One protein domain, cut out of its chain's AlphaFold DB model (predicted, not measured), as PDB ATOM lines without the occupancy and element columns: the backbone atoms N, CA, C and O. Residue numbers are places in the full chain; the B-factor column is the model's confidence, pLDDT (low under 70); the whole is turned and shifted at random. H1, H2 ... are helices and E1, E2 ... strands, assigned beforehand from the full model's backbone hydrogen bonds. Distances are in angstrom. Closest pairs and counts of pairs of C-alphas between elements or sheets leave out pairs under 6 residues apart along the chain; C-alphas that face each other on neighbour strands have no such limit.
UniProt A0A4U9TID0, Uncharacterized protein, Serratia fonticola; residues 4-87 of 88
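This is residues 4 to 87 of the 88 residues of an uncharacterized protein of Serratia fonticola (UniProt A0A4U9TID0). A small body of short helices gathers about one short strand, E1, and its last helix, H6, sticks out from one end as an arm. H4, the longest helix, makes the other end; E1 runs between H4 and H1, with H3 also packed on E1, and residues 4 to 5 and 45 to 46 pair with E1 as a small parallel ribbon. The printed part has 84 residues, with six named helices and one named strand in the order H1, E1, H2, H3, H4, H5, H6, and its class is mostly helix. The whole is compact, with a radius of gyration of the C-alphas of 13.4 A, yet elongated, spanning 44 by 25 by 18 A.

Begin at H4, residues 50 to 62. With residues 56 to 60 alone it touches H3, residues 39 to 44, at a steep tilt of 58 degrees, opposite ways; look at Tyr 44 and Lys 56, whose C-alphas are the closest, 5.4 A apart. Next find E1, residues 24 to 27, which has 7 pairs of C-alphas within 8 A with H4, the closest being those of Val 25 and Leu 57, 6.4 A apart. E1 pairs with no named strand, but its residues 25 to 26 pair with residues 4 to 5, parallel, and its residues 26 to 27 with residues 45 to 46, also parallel. From E1 go to H1, residues 12 to 19, where the C-alphas of Ala 17 and Ile 24 are the closest, 7.0 A apart. H1 touches H5, residues 69 to 73, closest at the C-alphas of Ile 15 and Tyr 72, 6.6 A apart. H2, residues 33 to 36, is close to but not clearly touching H1, with the C-alphas of Ile 15 and Ile 36 closest at 7.7 A. H6, residues 77 to 85, is close to but not clearly touching H5, with the C-alphas of Arg 73 and Asn 79 closest at 7.7 A. H1 and H4 are apart. Each O i to N i+4 pair is within hydrogen-bond range in H1, H4, H5 and H6; H3 has 0 of 2, but 3 of 3 O i to N i+3 pairs, and H2 is too short for an i+4 pair.

Find C-alpha 50 at (82.325, -23.595, -4.044); from there H4 runs 18.3 A to C-alpha 62 at (100.213, -22.543, -7.980). H1 measures 10.6 A, E1 10.3 A and H3 10.1 A from first to last C-alpha, while H2 has 4 residues and H5 has 5. H6 runs 12.3 A and ends at C-alpha 85, (99.863, -32.891, 33.182).

The C-alphas farthest apart are those of Asp 51 and Ile 85, 43.8 A. Residues 77 to 87 stand free, and without them the body of 73 residues spans 34 by 27 by 18 A. The printed part has no cut; the link from H4 to H5 is short, and the other links are tight. The mean pLDDT of the printed part is 85.0, and residues 4 to 11 are under 70.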
ATOM      1  N   VAL A   4      92.189 -32.089  -0.712       60.94
ATOM      2  CA  VAL A   4      91.006 -31.250  -0.457       60.94
ATOM      3  C   VAL A   4      90.206 -31.876   0.671       60.94
ATOM      4  O   VAL A   4      89.762 -33.016   0.544       60.94
ATOM      5  N   LEU A   5      90.019 -31.151   1.772       62.47
ATOM      6  CA  LEU A   5      89.374 -31.686   2.968       62.47
ATOM      7  C   LEU A   5      88.214 -30.781   3.386       62.47
ATOM      8  O   LEU A   5      88.400 -29.621   3.738       62.47
ATOM      9  N   ILE A   6      86.996 -31.321   3.357       58.59
ATOM     10  CA  ILE A   6      85.807 -30.683   3.933       58.59
ATOM     11  C   ILE A   6      85.516 -31.423   5.238       58.59
ATOM     12  O   ILE A   6      84.876 -32.473   5.224       58.59
ATOM     13  N   VAL A   7      86.028 -30.922   6.365       53.44
ATOM     14  CA  VAL A   7      85.917 -31.608   7.666       53.44
ATOM     15  C   VAL A   7      84.948 -30.866   8.586       53.44
ATOM     16  O   VAL A   7      85.113 -29.675   8.844       53.44
ATOM     17  N   LYS A   8      83.954 -31.589   9.115       51.25
ATOM     18  CA  LYS A   8      83.111 -31.174  10.246       51.25
ATOM     19  C   LYS A   8      83.492 -32.034  11.461       51.25
ATOM     20  O   LYS A   8      83.079 -33.186  11.516       51.25
ATOM     21  N   GLY A   9      84.296 -31.520  12.397       57.53
ATOM     22  CA  GLY A   9      84.692 -32.258  13.611       57.53
ATOM     23  C   GLY A   9      86.169 -32.113  13.990       57.53
ATOM     24  O   GLY A   9      86.766 -31.069  13.724       57.53
ATOM     25  N   LEU A  10      86.739 -33.153  14.625       57.75
ATOM     26  CA  LEU A  10      88.154 -33.200  15.004       57.75
ATOM     27  C   LEU A  10      89.014 -33.416  13.745       57.75
ATOM     28  O   LEU A  10      88.901 -34.451  13.088       57.75
ATOM     29  N   PRO A  11      89.869 -32.456  13.385       67.62
ATOM     30  CA  PRO A  11      90.569 -32.442  12.107       67.62
ATOM     31  C   PRO A  11      91.847 -33.304  12.104       67.62
ATOM     32  O   PRO A  11      92.894 -32.858  11.643       67.62
ATOM     33  N   THR A  12      91.788 -34.545  12.597       78.75
ATOM     34  CA  THR A  12      92.952 -35.458  12.619       78.75
ATOM     35  C   THR A  12      93.538 -35.672  11.225       78.75
ATOM     36  O   THR A  12      94.747 -35.585  11.049       78.75
ATOM     37  N   VAL A  13      92.678 -35.797  10.212       82.06
ATOM     38  CA  VAL A  13      93.090 -35.946   8.806       82.06
ATOM     39  C   VAL A  13      93.866 -34.724   8.286       82.06
ATOM     40  O   VAL A  13      94.752 -34.862   7.446       82.06
ATOM     41  N   LEU A  14      93.582 -33.516   8.791       84.81
ATOM     42  CA  LEU A  14      94.357 -32.319   8.435       84.81
ATOM     43  C   LEU A  14      95.759 -32.372   9.052       84.81
ATOM     44  O   LEU A  14      96.723 -32.001   8.393       84.81
ATOM     45  N   ILE A  15      95.883 -32.865  10.287       86.69
ATOM     46  CA  ILE A  15      97.182 -33.038  10.954       86.69
ATOM     47  C   ILE A  15      98.008 -34.109  10.232       86.69
ATOM     48  O   ILE A  15      99.174 -33.875   9.928       86.69
ATOM     49  N   GLU A  16      97.405 -35.248   9.888       86.56
ATOM     50  CA  GLU A  16      98.057 -36.323   9.128       86.56
ATOM     51  C   GLU A  16      98.554 -35.838   7.761       86.56
ATOM     52  O   GLU A  16      99.690 -36.116   7.376       86.56
ATOM     53  N   ALA A  17      97.746 -35.049   7.045       88.19
ATOM     54  CA  ALA A  17      98.159 -34.454   5.778       88.19
ATOM     55  C   ALA A  17      99.365 -33.511   5.941       88.19
ATOM     56  O   ALA A  17     100.282 -33.550   5.118       88.19
ATOM     57  N   LEU A  18      99.407 -32.714   7.016       88.25
ATOM     58  CA  LEU A  18     100.555 -31.855   7.325       88.25
ATOM     59  C   LEU A  18     101.816 -32.667   7.652       88.25
ATOM     60  O   LEU A  18     102.891 -32.324   7.162       88.25
ATOM     61  N   ILE A  19     101.694 -33.761   8.410       88.25
ATOM     62  CA  ILE A  19     102.813 -34.679   8.698       88.25
ATOM     63  C   ILE A  19     103.352 -35.300   7.404       88.25
ATOM     64  O   ILE A  19     104.561 -35.412   7.217       88.25
ATOM     65  N   CYS A  20     102.469 -35.641   6.467       89.12
ATOM     66  CA  CYS A  20     102.833 -36.138   5.140       89.12
ATOM     67  C   CYS A  20     103.323 -35.035   4.181       89.12
ATOM     68  O   CYS A  20     103.385 -35.270   2.972       89.12
ATOM     69  N   HIS A  21     103.615 -33.824   4.674       86.69
ATOM     70  CA  HIS A  21     104.021 -32.656   3.881       86.69
ATOM     71  C   HIS A  21     103.097 -32.378   2.686       86.69
ATOM     72  O   HIS A  21     103.527 -31.930   1.621       86.69
ATOM     73  N   THR A  22     101.809 -32.672   2.848       88.31
ATOM     74  CA  THR A  22     100.819 -32.548   1.786       88.31
ATOM     75  C   THR A  22     100.084 -31.217   1.917       88.31
ATOM     76  O   THR A  22      99.476 -30.970   2.959       88.31
ATOM     77  N   PRO A  23     100.094 -30.357   0.880       87.44
ATOM     78  CA  PRO A  23      99.308 -29.130   0.863       87.44
ATOM     79  C   PRO A  23      97.833 -29.389   1.168       87.44
ATOM     80  O   PRO A  23      97.216 -30.281   0.576       87.44
ATOM     81  N   ILE A  24      97.276 -28.581   2.071       88.50
ATOM     82  CA  ILE A  24      95.888 -28.682   2.519       88.50
ATOM     83  C   ILE A  24      95.095 -27.428   2.167       88.50
ATOM     84  O   ILE A  24      95.574 -26.302   2.296       88.50
ATOM     85  N   VAL A  25      93.845 -27.643   1.765       90.12
ATOM     86  CA  VAL A  25      92.810 -26.611   1.666       90.12
ATOM     87  C   VAL A  25      91.593 -27.116   2.426       90.12
ATOM     88  O   VAL A  25      91.164 -28.255   2.222       90.12
ATOM     89  N   SER A  26      91.038 -26.270   3.294       88.25
ATOM     90  CA  SER A  26      89.847 -26.589   4.086       88.25
ATOM     91  C   SER A  26      88.875 -25.425   4.103       88.25
ATOM     92  O   SER A  26      89.279 -24.264   4.065       88.25
ATOM     93  N   THR A  27      87.584 -25.725   4.209       87.94
ATOM     94  CA  THR A  27      86.571 -24.699   4.465       87.94
ATOM     95  C   THR A  27      86.635 -24.226   5.917       87.94
ATOM     96  O   THR A  27      87.055 -24.962   6.815       87.94
ATOM     97  N   ARG A  28      86.187 -22.991   6.161       83.44
ATOM     98  CA  ARG A  28      86.011 -22.393   7.489       83.44
ATOM     99  C   ARG A  28      84.786 -22.992   8.187       83.44
ATOM    100  O   ARG A  28      83.796 -22.308   8.435       83.44
ATOM    101  N   CYS A  29      84.829 -24.289   8.468       76.88
ATOM    102  CA  CYS A  29      83.845 -24.930   9.329       76.88
ATOM    103  C   CYS A  29      84.095 -24.516  10.794       76.88
ATOM    104  O   CYS A  29      85.256 -24.501  11.216       76.88
ATOM    105  N   PRO A  30      83.051 -24.223  11.594       70.25
ATOM    106  CA  PRO A  30      83.191 -24.088  13.041       70.25
ATOM    107  C   PRO A  30      83.828 -25.350  13.645       70.25
ATOM    108  O   PRO A  30      83.407 -26.463  13.320       70.25
ATOM    109  N   GLY A  31      84.838 -25.181  14.501       73.25
ATOM    110  CA  GLY A  31      85.577 -26.276  15.138       73.25
ATOM    111  C   GLY A  31      87.097 -26.131  15.013       73.25
ATOM    112  O   GLY A  31      87.610 -25.047  14.738       73.25
ATOM    113  N   GLY A  32      87.818 -27.245  15.173       76.75
ATOM    114  CA  GLY A  32      89.284 -27.263  15.296       76.75
ATOM    115  C   GLY A  32      90.072 -26.902  14.028       76.75
ATOM    116  O   GLY A  32      91.297 -26.823  14.069       76.75
ATOM    117  N   VAL A  33      89.414 -26.673  12.885       82.69
ATOM    118  CA  VAL A  33      90.096 -26.281  11.634       82.69
ATOM    119  C   VAL A  33      90.778 -24.923  11.784       82.69
ATOM    120  O   VAL A  33      91.918 -24.765  11.352       82.69
ATOM    121  N   ALA A  34      90.114 -23.959  12.428       84.12
ATOM    122  CA  ALA A  34      90.676 -22.628  12.656       84.12
ATOM    123  C   ALA A  34      91.907 -22.668  13.576       84.12
ATOM    124  O   ALA A  34      92.801 -21.838  13.446       84.12
ATOM    125  N   GLU A  35      91.979 -23.659  14.468       84.00
ATOM    126  CA  GLU A  35      93.137 -23.876  15.334       84.00
ATOM    127  C   GLU A  35      94.330 -24.446  14.564       84.00
ATOM    128  O   GLU A  35      95.465 -24.179  14.948       84.00
ATOM    129  N   ILE A  36      94.111 -25.206  13.482       86.25
ATOM    130  CA  ILE A  36      95.174 -25.748  12.616       86.25
ATOM    131  C   ILE A  36      95.623 -24.722  11.577       86.25
ATOM    132  O   ILE A  36      96.822 -24.470  11.453       86.25
ATOM    133  N   MET A  37      94.668 -24.143  10.842       87.38
ATOM    134  CA  MET A  37      94.871 -23.279   9.673       87.38
ATOM    135  C   MET A  37      95.262 -21.852  10.084       87.38
ATOM    136  O   MET A  37      94.570 -20.879   9.788       87.38
ATOM    137  N   THR A  38      96.380 -21.731  10.797       86.81
ATOM    138  CA  THR A  38      96.936 -20.479  11.333       86.81
ATOM    139  C   THR A  38      98.205 -20.062  10.584       86.81
ATOM    140  O   THR A  38      98.841 -20.891   9.933       86.81
ATOM    141  N   GLY A  39      98.630 -18.800  10.709       87.31
ATOM    142  CA  GLY A  39      99.858 -18.314  10.061       87.31
ATOM    143  C   GLY A  39      99.763 -18.399   8.533       87.31
ATOM    144  O   GLY A  39      98.752 -17.985   7.967       87.31
ATOM    145  N   GLU A  40     100.772 -18.970   7.864       87.56
ATOM    146  CA  GLU A  40     100.743 -19.173   6.403       87.56
ATOM    147  C   GLU A  40      99.543 -20.009   5.938       87.56
ATOM    148  O   GLU A  40      98.961 -19.723   4.890       87.56
ATOM    149  N   LEU A  41      99.122 -21.008   6.723       89.19
ATOM    150  CA  LEU A  41      98.006 -21.881   6.351       89.19
ATOM    151  C   LEU A  41      96.656 -21.151   6.336       89.19
ATOM    152  O   LEU A  41      95.736 -21.586   5.643       89.19
ATOM    153  N   ALA A  42      96.534 -20.014   7.029       90.50
ATOM    154  CA  ALA A  42      95.292 -19.241   7.076       90.50
ATOM    155  C   ALA A  42      94.847 -18.756   5.686       90.50
ATOM    156  O   ALA A  42      93.649 -18.644   5.419       90.50
ATOM    157  N   ALA A  43      95.798 -18.525   4.773       91.50
ATOM    158  CA  ALA A  43      95.513 -18.105   3.403       91.50
ATOM    159  C   ALA A  43      94.789 -19.180   2.571       91.50
ATOM    160  O   ALA A  43      94.110 -18.836   1.600       91.50
ATOM    161  N   TYR A  44      94.902 -20.453   2.967       91.31
ATOM    162  CA  TYR A  44      94.339 -21.627   2.289       91.31
ATOM    163  C   TYR A  44      93.021 -22.095   2.919       91.31
ATOM    164  O   TYR A  44      92.504 -23.162   2.588       91.31
ATOM    165  N   MET A  45      92.461 -21.292   3.825       91.38
ATOM    166  CA  MET A  45      91.134 -21.516   4.375       91.38
ATOM    167  C   MET A  45      90.083 -20.864   3.469       91.38
ATOM    168  O   MET A  45      90.078 -19.647   3.276       91.38
ATOM    169  N   ALA A  46      89.208 -21.685   2.897       91.81
ATOM    170  CA  ALA A  46      88.117 -21.256   2.033       91.81
ATOM    171  C   ALA A  46      86.868 -20.899   2.848       91.81
ATOM    172  O   ALA A  46      86.645 -21.420   3.942       91.81
ATOM    173  N   GLU A  47      86.008 -20.052   2.303       90.00
ATOM    174  CA  GLU A  47      84.648 -19.914   2.816       90.00
ATOM    175  C   GLU A  47      83.817 -21.172   2.521       90.00
ATOM    176  O   GLU A  47      84.210 -22.040   1.739       90.00
ATOM    177  N   MET A  48      82.648 -21.299   3.153       87.19
ATOM    178  CA  MET A  48      81.725 -22.418   2.919       87.19
ATOM    179  C   MET A  48      80.935 -22.250   1.608       87.19
ATOM    180  O   MET A  48      79.716 -22.390   1.590       87.19
ATOM    181  N   ASN A  49      81.626 -21.939   0.510       88.31
ATOM    182  CA  ASN A  49      81.054 -21.865  -0.828       88.31
ATOM    183  C   ASN A  49      82.021 -22.441  -1.888       88.31
ATOM    184  O   ASN A  49      83.237 -22.462  -1.665       88.31
ATOM    185  N   PRO A  50      81.502 -22.940  -3.026       89.31
ATOM    186  CA  PRO A  50      82.325 -23.595  -4.044       89.31
ATOM    187  C   PRO A  50      83.354 -22.676  -4.709       89.31
ATOM    188  O   PRO A  50      84.467 -23.124  -4.981       89.31
ATOM    189  N   ASP A  51      83.012 -21.408  -4.947       93.31
ATOM    190  CA  ASP A  51      83.891 -20.451  -5.629       93.31
ATOM    191  C   ASP A  51      85.153 -20.169  -4.808       93.31
ATOM    192  O   ASP A  51      86.273 -20.287  -5.309       93.31
ATOM    193  N   SER A  52      84.981 -19.900  -3.512       92.38
ATOM    194  CA  SER A  52      86.087 -19.703  -2.576       92.38
ATOM    195  C   SER A  52      86.944 -20.963  -2.453       92.38
ATOM    196  O   SER A  52      88.172 -20.882  -2.455       92.38
ATOM    197  N   LEU A  53      86.325 -22.149  -2.407       90.44
ATOM    198  CA  LEU A  53      87.069 -23.408  -2.376       90.44
ATOM    199  C   LEU A  53      87.919 -23.588  -3.641       90.44
ATOM    200  O   LEU A  53      89.102 -23.912  -3.542       90.44
ATOM    201  N   ALA A  54      87.352 -23.333  -4.821       91.56
ATOM    202  CA  ALA A  54      88.072 -23.417  -6.088       91.56
ATOM    203  C   ALA A  54      89.242 -22.421  -6.155       91.56
ATOM    204  O   ALA A  54      90.330 -22.780  -6.613       91.56
ATOM    205  N   GLU A  55      89.052 -21.197  -5.660       94.44
ATOM    206  CA  GLU A  55      90.111 -20.192  -5.554       94.44
ATOM    207  C   GLU A  55      91.261 -20.685  -4.667       94.44
ATOM    208  O   GLU A  55      92.422 -20.665  -5.086       94.44
ATOM    209  N   LYS A  56      90.957 -21.200  -3.467       93.06
ATOM    210  CA  LYS A  56      91.986 -21.699  -2.542       93.06
ATOM    211  C   LYS A  56      92.706 -22.935  -3.064       93.06
ATOM    212  O   LYS A  56      93.910 -23.061  -2.856       93.06
ATOM    213  N   LEU A  57      92.016 -23.805  -3.798       90.69
ATOM    214  CA  LEU A  57      92.643 -24.942  -4.475       90.69
ATOM    215  C   LEU A  57      93.629 -24.496  -5.552       90.69
ATOM    216  O   LEU A  57      94.748 -25.002  -5.604       90.69
ATOM    217  N   ARG A  58      93.252 -23.513  -6.376       93.31
ATOM    218  CA  ARG A  58      94.165 -22.923  -7.366       93.31
ATOM    219  C   ARG A  58      95.351 -22.239  -6.698       93.31
ATOM    220  O   ARG A  58      96.465 -22.351  -7.202       93.31
ATOM    221  N   LEU A  59      95.131 -21.551  -5.579       92.81
ATOM    222  CA  LEU A  59      96.202 -20.940  -4.798       92.81
ATOM    223  C   LEU A  59      97.186 -22.004  -4.300       92.81
ATOM    224  O   LEU A  59      98.369 -21.890  -4.589       92.81
ATOM    225  N   ALA A  60      96.701 -23.060  -3.641       91.25
ATOM    226  CA  ALA A  60      97.531 -24.161  -3.147       91.25
ATOM    227  C   ALA A  60      98.281 -24.902  -4.261       91.25
ATOM    228  O   ALA A  60      99.387 -25.386  -4.041       91.25
ATOM    229  N   TRP A  61      97.693 -24.990  -5.455       90.25
ATOM    230  CA  TRP A  61      98.340 -25.610  -6.607       90.25
ATOM    231  C   TRP A  61      99.472 -24.752  -7.183       90.25
ATOM    232  O   TRP A  61     100.556 -25.261  -7.452       90.25
ATOM    233  N   ASN A  62      99.231 -23.452  -7.376       93.44
ATOM    234  CA  ASN A  62     100.213 -22.543  -7.980       93.44
ATOM    235  C   ASN A  62     101.296 -22.099  -6.993       93.44
ATOM    236  O   ASN A  62     102.442 -21.875  -7.373       93.44
ATOM    237  N   LYS A  63     100.919 -21.936  -5.727       93.19
ATOM    238  CA  LYS A  63     101.783 -21.510  -4.636       93.19
ATOM    239  C   LYS A  63     101.484 -22.403  -3.430       93.19
ATOM    240  O   LYS A  63     100.680 -22.019  -2.584       93.19
ATOM    241  N   PRO A  64     102.065 -23.611  -3.365       89.06
ATOM    242  CA  PRO A  64     101.858 -24.490  -2.225       89.06
ATOM    243  C   PRO A  64     102.440 -23.863  -0.946       89.06
ATOM    244  O   PRO A  64     103.490 -23.217  -1.010       89.06
ATOM    245  N   PRO A  65     101.785 -24.046   0.214       88.62
ATOM    246  CA  PRO A  65     102.333 -23.619   1.494       88.62
ATOM    247  C   PRO A  65     103.612 -24.386   1.822       88.62
ATOM    248  O   PRO A  65     103.752 -25.561   1.472       88.62
ATOM    249  N   ILE A  66     104.513 -23.742   2.561       88.50
ATOM    250  CA  ILE A  66     105.695 -24.411   3.095       88.50
ATOM    251  C   ILE A  66     105.278 -25.108   4.392       88.50
ATOM    252  O   ILE A  66     104.979 -24.465   5.395       88.50
ATOM    253  N   ILE A  67     105.235 -26.440   4.369       88.50
ATOM    254  CA  ILE A  67     104.860 -27.246   5.533       88.50
ATOM    255  C   ILE A  67     106.128 -27.710   6.244       88.50
ATOM    256  O   ILE A  67     106.886 -28.523   5.708       88.50
ATOM    257  N   THR A  68     106.341 -27.210   7.460       86.69
ATOM    258  CA  THR A  68     107.472 -27.576   8.318       86.69
ATOM    259  C   THR A  68     106.996 -28.360   9.537       86.69
ATOM    260  O   THR A  68     105.815 -28.357   9.880       86.69
ATOM    261  N   ALA A  69     107.929 -29.001  10.246       84.62
ATOM    262  CA  ALA A  69     107.614 -29.676  11.504       84.62
ATOM    263  C   ALA A  69     106.991 -28.732  12.549       84.62
ATOM    264  O   ALA A  69     106.171 -29.152  13.361       84.62
ATOM    265  N   GLU A  70     107.326 -27.440  12.507       85.44
ATOM    266  CA  GLU A  70     106.731 -26.430  13.386       85.44
ATOM    267  C   GLU A  70     105.231 -26.246  13.137       85.44
ATOM    268  O   GLU A  70     104.481 -25.996  14.082       85.44
ATOM    269  N   THR A  71     104.771 -26.435  11.896       83.19
ATOM    270  CA  THR A  71     103.367 -26.266  11.501       83.19
ATOM    271  C   THR A  71     102.424 -27.192  12.279       83.19
ATOM    272  O   THR A  71     101.299 -26.803  12.601       83.19
ATOM    273  N   TYR A  72     102.885 -28.397  12.628       85.62
ATOM    274  CA  TYR A  72     102.107 -29.398  13.364       85.62
ATOM    275  C   TYR A  72     102.686 -29.757  14.742       85.62
ATOM    276  O   TYR A  72     102.041 -30.498  15.480       85.62
ATOM    277  N   ARG A  73     103.824 -29.176  15.158       86.19
ATOM    278  CA  ARG A  73     104.453 -29.413  16.478       86.19
ATOM    279  C   ARG A  73     103.499 -29.198  17.656       86.19
ATOM    280  O   ARG A  73     103.596 -29.889  18.662       86.19
ATOM    281  N   LYS A  74     102.542 -28.269  17.543       84.38
ATOM    282  CA  LYS A  74     101.535 -28.027  18.594       84.38
ATOM    283  C   LYS A  74     100.649 -29.246  18.897       84.38
ATOM    284  O   LYS A  74     100.060 -29.288  19.975       84.38
ATOM    285  N   PHE A  75     100.586 -30.205  17.974       85.75
ATOM    286  CA  PHE A  75      99.856 -31.467  18.088       85.75
ATOM    287  C   PHE A  75     100.771 -32.667  18.352       85.75
ATOM    288  O   PHE A  75     100.307 -33.803  18.301       85.75
ATOM    289  N   ASP A  76     102.059 -32.431  18.614       86.75
ATOM    290  CA  ASP A  76     102.985 -33.491  18.988       86.75
ATOM    291  C   ASP A  76     102.591 -34.117  20.331       86.75
ATOM    292  O   ASP A  76     102.112 -33.428  21.237       86.75
ATOM    293  N   ARG A  77     102.816 -35.428  20.456       87.88
ATOM    294  CA  ARG A  77     102.473 -36.203  21.648       87.88
ATOM    295  C   ARG A  77     103.037 -35.569  22.916       87.88
ATOM    296  O   ARG A  77     102.295 -35.442  23.886       87.88
ATOM    297  N   ASP A  78     104.308 -35.182  22.913       88.31
ATOM    298  CA  ASP A  78     104.980 -34.709  24.123       88.31
ATOM    299  C   ASP A  78     104.390 -33.355  24.561       88.31
ATOM    300  O   ASP A  78     104.034 -33.175  25.723       88.31
ATOM    301  N   ASN A  79     104.110 -32.464  23.603       87.25
ATOM    302  CA  ASN A  79     103.450 -31.181  23.873       87.25
ATOM    303  C   ASN A  79     102.005 -31.344  24.382       87.25
ATOM    304  O   ASN A  79     101.518 -30.533  25.170       87.25
ATOM    305  N   ILE A  80     101.285 -32.366  23.913       89.19
ATOM    306  CA  ILE A  80      99.943 -32.671  24.414       89.19
ATOM    307  C   ILE A  80     100.023 -33.251  25.831       89.19
ATOM    308  O   ILE A  80      99.265 -32.809  26.692       89.19
ATOM    309  N   LEU A  81     100.950 -34.176  26.101       90.88
ATOM    310  CA  LEU A  81     101.154 -34.749  27.436       90.88
ATOM    311  C   LEU A  81     101.446 -33.666  28.479       90.88
ATOM    312  O   LEU A  81     100.791 -33.655  29.521       90.88
ATOM    313  N   ASP A  82     102.327 -32.714  28.171       90.31
ATOM    314  CA  ASP A  82     102.635 -31.588  29.061       90.31
ATOM    315  C   ASP A  82     101.384 -30.765  29.410       90.31
ATOM    316  O   ASP A  82     101.165 -30.404  30.570       90.31
ATOM    317  N   LYS A  83     100.500 -30.518  28.430       89.19
ATOM    318  CA  LYS A  83      99.226 -29.821  28.671       89.19
ATOM    319  C   LYS A  83      98.293 -30.620  29.576       89.19
ATOM    320  O   LYS A  83      97.677 -30.025  30.455       89.19
ATOM    321  N   TYR A  84      98.186 -31.935  29.386       91.06
ATOM    322  CA  TYR A  84      97.356 -32.781  30.249       91.06
ATOM    323  C   TYR A  84      97.894 -32.829  31.683       91.06
ATOM    324  O   TYR A  84      97.106 -32.735  32.618       91.06
ATOM    325  N   ILE A  85      99.217 -32.913  31.861       93.00
ATOM    326  CA  ILE A  85      99.863 -32.891  33.182       93.00
ATOM    327  C   ILE A  85      99.642 -31.546  33.887       93.00
ATOM    328  O   ILE A  85      99.452 -31.523  35.095       93.00
ATOM    329  N   SER A  86      99.602 -30.429  33.156       92.69
ATOM    330  CA  SER A  86      99.360 -29.101  33.746       92.69
ATOM    331  C   SER A  86      97.941 -28.875  34.295       92.69
ATOM    332  O   SER A  86      97.695 -27.864  34.950       92.69
ATOM    333  N   LEU A  87      97.000 -29.777  33.998       90.06
ATOM    334  CA  LEU A  87      95.606 -29.700  34.454       90.06
ATOM    335  C   LEU A  87      95.362 -30.448  35.774       90.06
ATOM    336  O   LEU A  87      94.240 -30.412  36.282       90.06
TER     337      LEU A  87